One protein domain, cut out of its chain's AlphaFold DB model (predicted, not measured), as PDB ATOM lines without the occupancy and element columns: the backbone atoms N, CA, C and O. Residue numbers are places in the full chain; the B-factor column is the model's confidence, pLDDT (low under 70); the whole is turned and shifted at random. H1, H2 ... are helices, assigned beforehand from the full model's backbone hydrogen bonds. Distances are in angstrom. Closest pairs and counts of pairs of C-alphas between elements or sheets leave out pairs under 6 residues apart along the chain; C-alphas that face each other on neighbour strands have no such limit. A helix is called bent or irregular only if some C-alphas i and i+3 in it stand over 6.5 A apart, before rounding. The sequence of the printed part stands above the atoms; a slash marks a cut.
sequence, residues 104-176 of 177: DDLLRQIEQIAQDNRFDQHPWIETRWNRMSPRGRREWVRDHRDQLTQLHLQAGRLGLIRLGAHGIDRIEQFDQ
ATOM      1  N   ASP A 104     -54.968  21.216  24.442       86.38
ATOM      2  CA  ASP A 104     -55.517  19.863  24.286       86.38
ATOM      3  C   ASP A 104     -56.254  19.654  22.949       86.38
ATOM      4  O   ASP A 104     -56.283  18.543  22.424       86.38
ATOM      5  N   ASP A 105     -56.844  20.701  22.363       86.44
ATOM      6  CA  ASP A 105     -57.525  20.614  21.064       86.44
ATOM      7  C   ASP A 105     -56.523  20.531  19.909       86.44
ATOM      8  O   ASP A 105     -56.740  19.798  18.943       86.44
ATOM      9  N   LEU A 106     -55.417  21.270  20.020       86.44
ATOM     10  CA  LEU A 106     -54.309  21.222  19.067       86.44
ATOM     11  C   LEU A 106     -53.566  19.888  19.163       86.44
ATOM     12  O   LEU A 106     -53.310  19.258  18.140       86.44
ATOM     13  N   LEU A 107     -53.303  19.418  20.386       90.69
ATOM     14  CA  LEU A 107     -52.681  18.120  20.634       90.69
ATOM     15  C   LEU A 107     -53.493  16.991  19.991       90.69
ATOM     16  O   LEU A 107     -52.936  16.210  19.225       90.69
ATOM     17  N   ARG A 108     -54.812  16.958  20.219       89.44
ATOM     18  CA  ARG A 108     -55.696  15.953  19.606       89.44
ATOM     19  C   ARG A 108     -55.664  15.985  18.081       89.44
ATOM     20  O   ARG A 108     -55.695  14.929  17.461       89.44
ATOM     21  N   GLN A 109     -55.598  17.164  17.465       86.38
ATOM     22  CA  GLN A 109     -55.509  17.269  16.006       86.38
ATOM     23  C   GLN A 109     -54.189  16.720  15.463       86.38
ATOM     24  O   GLN A 109     -54.200  16.008  14.463       86.38
ATOM     25  N   ILE A 110     -53.063  17.022  16.113       87.50
ATOM     26  CA  ILE A 110     -51.756  16.499  15.691       87.50
ATOM     27  C   ILE A 110     -51.695  14.983  15.917       87.50
ATOM     28  O   ILE A 110     -51.198  14.258  15.062       87.50
ATOM     29  N   GLU A 111     -52.269  14.476  17.013       89.62
ATOM     30  CA  GLU A 111     -52.400  13.033  17.248       89.62
ATOM     31  C   GLU A 111     -53.253  12.343  16.179       89.62
ATOM     32  O   GLU A 111     -52.859  11.289  15.690       89.62
ATOM     33  N   GLN A 112     -54.373  12.943  15.768       87.56
ATOM     34  CA  GLN A 112     -55.203  12.414  14.680       87.56
ATOM     35  C   GLN A 112     -54.448  12.353  13.349       87.56
ATOM     36  O   GLN A 112     -54.605  11.386  12.614       87.56
ATOM     37  N   ILE A 113     -53.619  13.357  13.049       85.31
ATOM     38  CA  ILE A 113     -52.761  13.345  11.856       85.31
ATOM     39  C   ILE A 113     -51.705  12.246  11.963       85.31
ATOM     40  O   ILE A 113     -51.504  11.504  11.010       85.31
ATOM     41  N   ALA A 114     -51.057  12.118  13.121       85.44
ATOM     42  CA  ALA A 114     -50.018  11.117  13.346       85.44
ATOM     43  C   ALA A 114     -50.544   9.672  13.318       85.44
ATOM     44  O   ALA A 114     -49.777   8.751  13.056       85.44
ATOM     45  N   GLN A 115     -51.833   9.475  13.600       86.25
ATOM     46  CA  GLN A 115     -52.518   8.181  13.533       86.25
ATOM     47  C   GLN A 115     -53.156   7.897  12.164       86.25
ATOM     48  O   GLN A 115     -53.665   6.800  11.947       86.25
ATOM     49  N   ASP A 116     -53.174   8.867  11.248       84.69
ATOM     50  CA  ASP A 116     -53.662   8.654   9.888       84.69
ATOM     51  C   ASP A 116     -52.599   7.880   9.093       84.69
ATOM     52  O   ASP A 116     -51.486   8.365   8.895       84.69
ATOM     53  N   ASN A 117     -52.960   6.692   8.597       77.75
ATOM     54  CA  ASN A 117     -52.088   5.797   7.816       77.75
ATOM     55  C   ASN A 117     -51.464   6.449   6.566       77.75
ATOM     56  O   ASN A 117     -50.626   5.850   5.904       77.75
ATOM     57  N   ARG A 118     -51.930   7.635   6.156       82.88
ATOM     58  CA  ARG A 118     -51.340   8.392   5.042       82.88
ATOM     59  C   ARG A 118     -50.100   9.184   5.449       82.88
ATOM     60  O   ARG A 118     -49.352   9.606   4.570       82.88
ATOM     61  N   PHE A 119     -49.927   9.445   6.742       81.00
ATOM     62  CA  PHE A 119     -48.905  10.343   7.279       81.00
ATOM     63  C   PHE A 119     -48.066   9.716   8.398       81.00
ATOM     64  O   PHE A 119     -47.091  10.322   8.829       81.00
ATOM     65  N   ASP A 120     -48.407   8.514   8.850       79.06
ATOM     66  CA  ASP A 120     -47.667   7.760   9.868       79.06
ATOM     67  C   ASP A 120     -46.173   7.571   9.526       79.06
ATOM     68  O   ASP A 120     -45.331   7.610  10.421       79.06
ATOM     69  N   GLN A 121     -45.842   7.448   8.236       83.50
ATOM     70  CA  GLN A 121     -44.476   7.332   7.706       83.50
ATOM     71  C   GLN A 121     -43.769   8.679   7.471       83.50
ATOM     72  O   GLN A 121     -42.675   8.716   6.905       83.50
ATOM     73  N   HIS A 122     -44.368   9.810   7.853       87.81
ATOM     74  CA  HIS A 122     -43.709  11.103   7.683       87.81
ATOM     75  C   HIS A 122     -42.454  11.188   8.577       87.81
ATOM     76  O   HIS A 122     -42.567  10.921   9.779       87.81
ATOM     77  N   PRO A 123     -41.286  11.636   8.069       89.12
ATOM     78  CA  PRO A 123     -40.028  11.628   8.823       89.12
ATOM     79  C   PRO A 123     -40.116  12.322  10.184       89.12
ATOM     80  O   PRO A 123     -39.679  11.767  11.193       89.12
ATOM     81  N   TRP A 124     -40.735  13.504  10.245       90.69
ATOM     82  CA  TRP A 124     -40.963  14.212  11.509       90.69
ATOM     83  C   TRP A 124     -41.870  13.431  12.481       90.69
ATOM     84  O   TRP A 124     -41.602  13.384  13.682       90.69
ATOM     85  N   ILE A 125     -42.910  12.749  11.991       89.94
ATOM     86  CA  ILE A 125     -43.796  11.958  12.858       89.94
ATOM     87  C   ILE A 125     -43.029  10.768  13.448       89.94
ATOM     88  O   ILE A 125     -43.051  10.557  14.663       89.94
ATOM     89  N   GLU A 126     -42.295  10.034  12.616       89.75
ATOM     90  CA  GLU A 126     -41.564   8.833  13.023       89.75
ATOM     91  C   GLU A 126     -40.374   9.144  13.946       89.75
ATOM     92  O   GLU A 126     -40.179   8.505  14.987       89.75
ATOM     93  N   THR A 127     -39.565  10.140  13.582       89.38
ATOM     94  CA  THR A 127     -38.295  10.421  14.265       89.38
ATOM     95  C   THR A 127     -38.445  11.354  15.458       89.38
ATOM     96  O   THR A 127     -37.627  11.287  16.380       89.38
ATOM     97  N   ARG A 128     -39.493  12.189  15.477       90.56
ATOM     98  CA  ARG A 128     -39.680  13.229  16.488       90.56
ATOM     99  C   ARG A 128     -40.961  13.026  17.287       90.56
ATOM    100  O   ARG A 128     -40.873  12.722  18.477       90.56
ATOM    101  N   TRP A 129     -42.131  13.130  16.661       92.25
ATOM    102  CA  TRP A 129     -43.421  13.109  17.367       92.25
ATOM    103  C   TRP A 129     -43.677  11.800  18.129       92.25
ATOM    104  O   TRP A 129     -43.998  11.809  19.324       92.25
ATOM    105  N   ASN A 130     -43.477  10.656  17.471       91.69
ATOM    106  CA  ASN A 130     -43.728   9.339  18.054       91.69
ATOM    107  C   ASN A 130     -42.759   9.007  19.195       91.69
ATOM    108  O   ASN A 130     -43.145   8.312  20.133       91.69
ATOM    109  N   ARG A 131     -41.544   9.568  19.167       92.88
ATOM    110  CA  ARG A 131     -40.528   9.380  20.214       92.88
ATOM    111  C   ARG A 131     -40.721  10.289  21.429       92.88
ATOM    112  O   ARG A 131     -40.144  10.021  22.481       92.88
ATOM    113  N   MET A 132     -41.521  11.352  21.317       93.50
ATOM    114  CA  MET A 132     -41.855  12.196  22.465       93.50
ATOM    115  C   MET A 132     -42.754  11.448  23.452       93.50
ATOM    116  O   MET A 132     -43.730  10.799  23.069       93.50
ATOM    117  N   SER A 133     -42.471  11.615  24.746       94.56
ATOM    118  CA  SER A 133     -43.389  11.182  25.799       94.56
ATOM    119  C   SER A 133     -44.707  11.972  25.723       94.56
ATOM    120  O   SER A 133     -44.706  13.112  25.251       94.56
ATOM    121  N   PRO A 134     -45.836  11.443  26.236       92.00
ATOM    122  CA  PRO A 134     -47.110  12.173  26.246       92.00
ATOM    123  C   PRO A 134     -47.013  13.555  26.909       92.00
ATOM    124  O   PRO A 134     -47.623  14.523  26.458       92.00
ATOM    125  N   ARG A 135     -46.189  13.665  27.960       92.12
ATOM    126  CA  ARG A 135     -45.886  14.941  28.615       92.12
ATOM    127  C   ARG A 135     -45.094  15.876  27.696       92.12
ATOM    128  O   ARG A 135     -45.468  17.036  27.571       92.12
ATOM    129  N   GLY A 136     -44.068  15.355  27.021       93.12
ATOM    130  CA  GLY A 136     -43.254  16.114  26.071       93.12
ATOM    131  C   GLY A 136     -44.057  16.641  24.882       93.12
ATOM    132  O   GLY A 136     -43.878  17.789  24.498       93.12
ATOM    133  N   ARG A 137     -45.013  15.863  24.354       93.62
ATOM    134  CA  ARG A 137     -45.922  16.330  23.289       93.62
ATOM    135  C   ARG A 137     -46.772  17.508  23.754       93.62
ATOM    136  O   ARG A 137     -46.899  18.495  23.041       93.62
ATOM    137  N   ARG A 138     -47.337  17.427  24.963       92.81
ATOM    138  CA  ARG A 138     -48.146  18.518  25.522       92.81
ATOM    139  C   ARG A 138     -47.318  19.778  25.769       92.81
ATOM    140  O   ARG A 138     -47.799  20.867  25.474       92.81
ATOM    141  N   GLU A 139     -46.110  19.633  26.312       93.31
ATOM    142  CA  GLU A 139     -45.180  20.751  26.514       93.31
ATOM    143  C   GLU A 139     -44.802  21.384  25.166       93.31
ATOM    144  O   GLU A 139     -44.996  22.581  24.997       93.31
ATOM    145  N   TRP A 140     -44.443  20.584  24.159       94.00
ATOM    146  CA  TRP A 140     -44.133  21.079  22.816       94.00
ATOM    147  C   TRP A 140     -45.309  21.835  22.171       94.00
ATOM    148  O   TRP A 140     -45.129  22.945  21.678       94.00
ATOM    149  N   VAL A 141     -46.533  21.289  22.227       93.06
ATOM    150  CA  VAL A 141     -47.736  21.961  21.689       93.06
ATOM    151  C   VAL A 141     -48.046  23.249  22.447       93.06
ATOM    152  O   VAL A 141     -48.541  24.209  21.859       93.06
ATOM    153  N   ARG A 142     -47.788  23.285  23.758       91.25
ATOM    154  CA  ARG A 142     -47.960  24.498  24.562       91.25
ATOM    155  C   ARG A 142     -46.962  25.569  24.138       91.25
ATOM    156  O   ARG A 142     -47.367  26.716  23.980       91.25
ATOM    157  N   ASP A 143     -45.708  25.190  23.945       91.81
ATOM    158  CA  ASP A 143     -44.628  26.125  23.638       91.81
ATOM    159  C   ASP A 143     -44.766  26.689  22.203       91.81
ATOM    160  O   ASP A 143     -44.480  27.860  21.978       91.81
ATOM    161  N   HIS A 144     -45.347  25.923  21.267       91.38
ATOM    162  CA  HIS A 144     -45.622  26.347  19.880       91.38
ATOM    163  C   HIS A 144     -47.101  26.704  19.626       91.38
ATOM    164  O   HIS A 144     -47.572  26.726  18.484       91.38
ATOM    165  N   ARG A 145     -47.874  26.977  20.688       87.75
ATOM    166  CA  ARG A 145     -49.337  27.148  20.618       87.75
ATOM    167  C   ARG A 145     -49.768  28.208  19.609       87.75
ATOM    168  O   ARG A 145     -50.729  27.989  18.870       87.75
ATOM    169  N   ASP A 146     -49.094  29.349  19.591       85.56
ATOM    170  CA  ASP A 146     -49.496  30.489  18.765       85.56
ATOM    171  C   ASP A 146     -49.291  30.186  17.275       85.56
ATOM    172  O   ASP A 146     -50.180  30.427  16.456       85.56
ATOM    173  N   GLN A 147     -48.170  29.549  16.931       87.38
ATOM    174  CA  GLN A 147     -47.843  29.120  15.567       87.38
ATOM    175  C   GLN A 147     -48.808  28.031  15.076       87.38
ATOM    176  O   GLN A 147     -49.340  28.111  13.967       87.38
ATOM    177  N   LEU A 148     -49.113  27.048  15.929       87.56
ATOM    178  CA  LEU A 148     -50.074  25.984  15.628       87.56
ATOM    179  C   LEU A 148     -51.498  26.520  15.460       87.56
ATOM    180  O   LEU A 148     -52.240  26.059  14.591       87.56
ATOM    181  N   THR A 149     -51.872  27.520  16.257       84.44
ATOM    182  CA  THR A 149     -53.167  28.196  16.140       84.44
ATOM    183  C   THR A 149     -53.254  28.950  14.814       84.44
ATOM    184  O   THR A 149     -54.245  28.813  14.100       84.44
ATOM    185  N   GLN A 150     -52.203  29.675  14.416       83.62
ATOM    186  CA  GLN A 150     -52.139  30.330  13.105       83.62
ATOM    187  C   GLN A 150     -52.222  29.330  11.946       83.62
ATOM    188  O   GLN A 150     -52.958  29.560  10.985       83.62
ATOM    189  N   LEU A 151     -51.531  28.195  12.047       83.69
ATOM    190  CA  LEU A 151     -51.601  27.140  11.039       83.69
ATOM    191  C   LEU A 151     -53.012  26.527  10.956       83.69
ATOM    192  O   LEU A 151     -53.543  26.325   9.863       83.69
ATOM    193  N   HIS A 152     -53.666  26.303  12.100       83.19
ATOM    194  CA  HIS A 152     -55.056  25.845  12.154       83.19
ATOM    195  C   HIS A 152     -56.016  26.852  11.497       83.19
ATOM    196  O   HIS A 152     -56.897  26.466  10.725       83.19
ATOM    197  N   LEU A 153     -55.816  28.150  11.740       75.88
ATOM    198  CA  LEU A 153     -56.593  29.222  11.112       75.88
ATOM    199  C   LEU A 153     -56.470  29.214   9.587       75.88
ATOM    200  O   LEU A 153     -57.480  29.358   8.893       75.88
ATOM    201  N   GLN A 154     -55.262  29.002   9.064       74.94
ATOM    202  CA  GLN A 154     -55.018  28.887   7.625       74.94
ATOM    203  C   GLN A 154     -55.717  27.661   7.014       74.94
ATOM    204  O   GLN A 154     -56.213  27.730   5.889       74.94
ATOM    205  N   ALA A 155     -55.818  26.558   7.760       70.31
ATOM    206  CA  ALA A 155     -56.506  25.345   7.316       70.31
ATOM    207  C   ALA A 155     -58.046  25.479   7.276       70.31
ATOM    208  O   ALA A 155     -58.735  24.770   6.524       70.31
ATOM    209  N   GLY A 156     -58.603  26.402   8.066       69.62
ATOM    210  CA  GLY A 156     -60.041  26.632   8.192       69.62
ATOM    211  C   GLY A 156     -60.780  25.476   8.883       69.62
ATOM    212  O   GLY A 156     -60.220  24.729   9.676       69.62
ATOM    213  N   ARG A 157     -62.075  25.294   8.572       60.00
ATOM    214  CA  ARG A 157     -62.979  24.351   9.279       60.00
ATOM    215  C   ARG A 157     -62.561  22.875   9.271       60.00
ATOM    216  O   ARG A 157     -63.111  22.107  10.050       60.00
ATOM    217  N   LEU A 158     -61.663  22.474   8.378       61.59
ATOM    218  CA  LEU A 158     -61.227  21.081   8.249       61.59
ATOM    219  C   LEU A 158     -59.975  20.776   9.094       61.59
ATOM    220  O   LEU A 158     -59.524  19.633   9.109       61.59
ATOM    221  N   GLY A 159     -59.446  21.774   9.814       64.38
ATOM    222  CA  GLY A 159     -58.325  21.621  10.736       64.38
ATOM    223  C   GLY A 159     -57.022  21.197  10.063       64.38
ATOM    224  O   GLY A 159     -56.917  21.139   8.836       64.38
ATOM    225  N   LEU A 160     -56.015  20.889  10.881       67.75
ATOM    226  CA  LEU A 160     -54.667  20.559  10.403       67.75
ATOM    227  C   LEU A 160     -54.651  19.330   9.466       67.75
ATOM    228  O   LEU A 160     -53.815  19.257   8.571       67.75
ATOM    229  N   ILE A 161     -55.628  18.421   9.585       66.81
ATOM    230  CA  ILE A 161     -55.784  17.229   8.728       66.81
ATOM    231  C   ILE A 161     -55.943  17.602   7.246       66.81
ATOM    232  O   ILE A 161     -55.465  16.886   6.366       66.81
ATOM    233  N   ARG A 162     -56.580  18.740   6.939       67.62
ATOM    234  CA  ARG A 162     -56.757  19.197   5.551       67.62
ATOM    235  C   ARG A 162     -55.444  19.596   4.886       67.62
ATOM    236  O   ARG A 162     -55.350  19.549   3.663       67.62
ATOM    237  N   LEU A 163     -54.467  20.035   5.676       66.19
ATOM    238  CA  LEU A 163     -53.170  20.465   5.162       66.19
ATOM    239  C   LEU A 163     -52.302  19.269   4.739       66.19
ATOM    240  O   LEU A 163     -51.353  19.455   3.981       66.19
ATOM    241  N   GLY A 164     -52.653  18.053   5.172       71.69
ATOM    242  CA  GLY A 164     -51.962  16.818   4.805       71.69
ATOM    243  C   GLY A 164     -50.461  16.881   5.094       71.69
ATOM    244  O   GLY A 164     -50.051  17.445   6.107       71.69
ATOM    245  N   ALA A 165     -49.645  16.361   4.173       72.00
ATOM    246  CA  ALA A 165     -48.183  16.384   4.282       72.00
ATOM    247  C   ALA A 165     -47.628  17.812   4.431       72.00
ATOM    248  O   ALA A 165     -46.803  18.061   5.300       72.00
ATOM    249  N   HIS A 166     -48.188  18.785   3.699       79.62
ATOM    250  CA  HIS A 166     -47.746  20.179   3.790       79.62
ATOM    251  C   HIS A 166     -47.999  20.803   5.172       79.62
ATOM    252  O   HIS A 166     -47.284  21.707   5.595       79.62
ATOM    253  N   GLY A 167     -49.019  20.329   5.895       82.94
ATOM    254  CA  GLY A 167     -49.253  20.727   7.282       82.94
ATOM    255  C   GLY A 167     -48.165  20.213   8.217       82.94
ATOM    256  O   GLY A 167     -47.730  20.948   9.097       82.94
ATOM    257  N   ILE A 168     -47.702  18.982   7.995       83.69
ATOM    258  CA  ILE A 168     -46.644  18.363   8.795       83.69
ATOM    259  C   ILE A 168     -45.295  19.025   8.497       83.69
ATOM    260  O   ILE A 168     -44.584  19.341   9.442       83.69
ATOM    261  N   ASP A 169     -45.002  19.366   7.238       86.44
ATOM    262  CA  ASP A 169     -43.805  20.142   6.872       86.44
ATOM    263  C   ASP A 169     -43.749  21.492   7.610       86.44
ATOM    264  O   ASP A 169     -42.705  21.930   8.088       86.44
ATOM    265  N   ARG A 170     -44.893  22.182   7.719       85.56
ATOM    266  CA  ARG A 170     -44.995  23.455   8.454       85.56
ATOM    267  C   ARG A 170     -44.826  23.269   9.958       85.56
ATOM    268  O   ARG A 170     -44.233  24.122  10.604       85.56
ATOM    269  N   ILE A 171     -45.345  22.172  10.501       87.19
ATOM    270  CA  ILE A 171     -45.174  21.793  11.906       87.19
ATOM    271  C   ILE A 171     -43.704  21.468  12.202       87.19
ATOM    272  O   ILE A 171     -43.181  21.894  13.227       87.19
ATOM    273  N   GLU A 172     -43.021  20.772  11.293       88.62
ATOM    274  CA  GLU A 172     -41.593  20.473  11.391       88.62
ATOM    275  C   GLU A 172     -40.744  21.749  11.416       88.62
ATOM    276  O   GLU A 172     -39.818  21.850  12.219       88.62
ATOM    277  N   GLN A 173     -41.094  22.755  10.608       88.88
ATOM    278  CA  GLN A 173     -40.413  24.056  10.615       88.88
ATOM    279  C   GLN A 173     -40.460  24.750  11.983       88.88
ATOM    280  O   GLN A 173     -39.537  25.492  12.307       88.88
ATOM    281  N   PHE A 174     -41.495  24.508  12.793       87.56
ATOM    282  CA  PHE A 174     -41.588  25.075  14.140       87.56
ATOM    283  C   PHE A 174     -40.576  24.461  15.111       87.56
ATOM    284  O   PHE A 174     -40.155  25.134  16.035       87.56
ATOM    285  N   ASP A 175     -40.144  23.217  14.890       81.50
ATOM    286  CA  ASP A 175     -39.145  22.549  15.738       81.50
ATOM    287  C   ASP A 175     -37.702  22.983  15.394       81.50
ATOM    288  O   ASP A 175     -36.771  22.668  16.131       81.50
ATOM    289  N   GLN A 176     -37.505  23.688  14.270       74.62
ATOM    290  CA  GLN A 176     -36.197  24.143  13.773       74.62
ATOM    291  C   GLN A 176     -35.893  25.627  14.064       74.62
ATOM    292  O   GLN A 176     -34.770  26.063  13.800       74.62
TER     293      GLN A 176
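What this domain is: This is residues 104 to 176 of the 177 residues of an uncharacterized protein of Rhodobacteraceae bacterium (UniProt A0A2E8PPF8). Two helices near the middle, H5 and H1, cross about perpendicular and touch through the first part of H5, while H2, H3 and H4 follow one another round them as a loose rim. H4 folds back into H5 as a helical hairpin, and H5, the longest helix, has a kink of 78 degrees near residue 167. The printed part has 73 residues with five named helices in the order H1, H2, H3, H4, H5 and no named strand; its class is all helix. It is compact, with a radius of gyration of the C-alphas of 11.0 A, and its rounded outline spans 29 by 26 by 21 A.

Where its parts are: H5, residues 160 to 175, measures 16.5 A and ends with C-alpha 175 at (-39.145, 22.549, 15.738). It is irregular, with C-alphas 162 and 165 9.1 A apart. H4, residues 145 to 158, measures 18.2 A and is irregular too, with C-alphas 154 and 157 9.3 A apart. H1, residues 104 to 114, measures 15.0 A and begins with C-alpha 104 at (-55.517, 19.863, 24.286). H3, residues 134 to 143, measures 14.4 A. H2, residues 123 to 129, measures 9.3 A and is neither bent nor irregular, but only just: C-alphas 126 and 129 are 6.4 A apart.

How they stand to each other: H1 is the hub, touching H3, H4 and H5. H5 touches it with residues 160 to 164 alone, about perpendicular at 77 degrees; the closest C-alphas, of Ile 113 and Ile 161, are 5.8 A apart. H4 and H5, the hairpin, touch at a shallow tilt of 14 degrees, opposite ways, with the closest C-alphas, of His 152 and Leu 160, 5.6 A apart. H1 and H3 touch at a steep tilt of 65 degrees, with the closest C-alphas, of Leu 107 and Val 141, 6.3 A apart. H1 and H4 only just touch, with 3 pairs of C-alphas within 8 A, through residues 145 to 149 of H4 alone; the closest are those of Leu 106 and Leu 148, 7.2 A. H2 touches no helix; it is close to H5 but not clearly touching, with the closest C-alphas, of Trp 124 and Glu 172, 6.3 A apart. H3 and H5 are apart, as are H2 and H4. In H1, H2 and H3 every O i to N i+4 pair is within hydrogen-bond range, against 8 of 10 in H4 and 7 of 12 in H5.

The domain as a whole: The C-alphas farthest apart, of Arg 131 and Arg 157, are 29.1 A apart. The printed part has no cut. The link from H1 to H2 is short, and the other three are tight. Mean pLDDT of the printed part is 84.2; residues 156 to 163 are under 70.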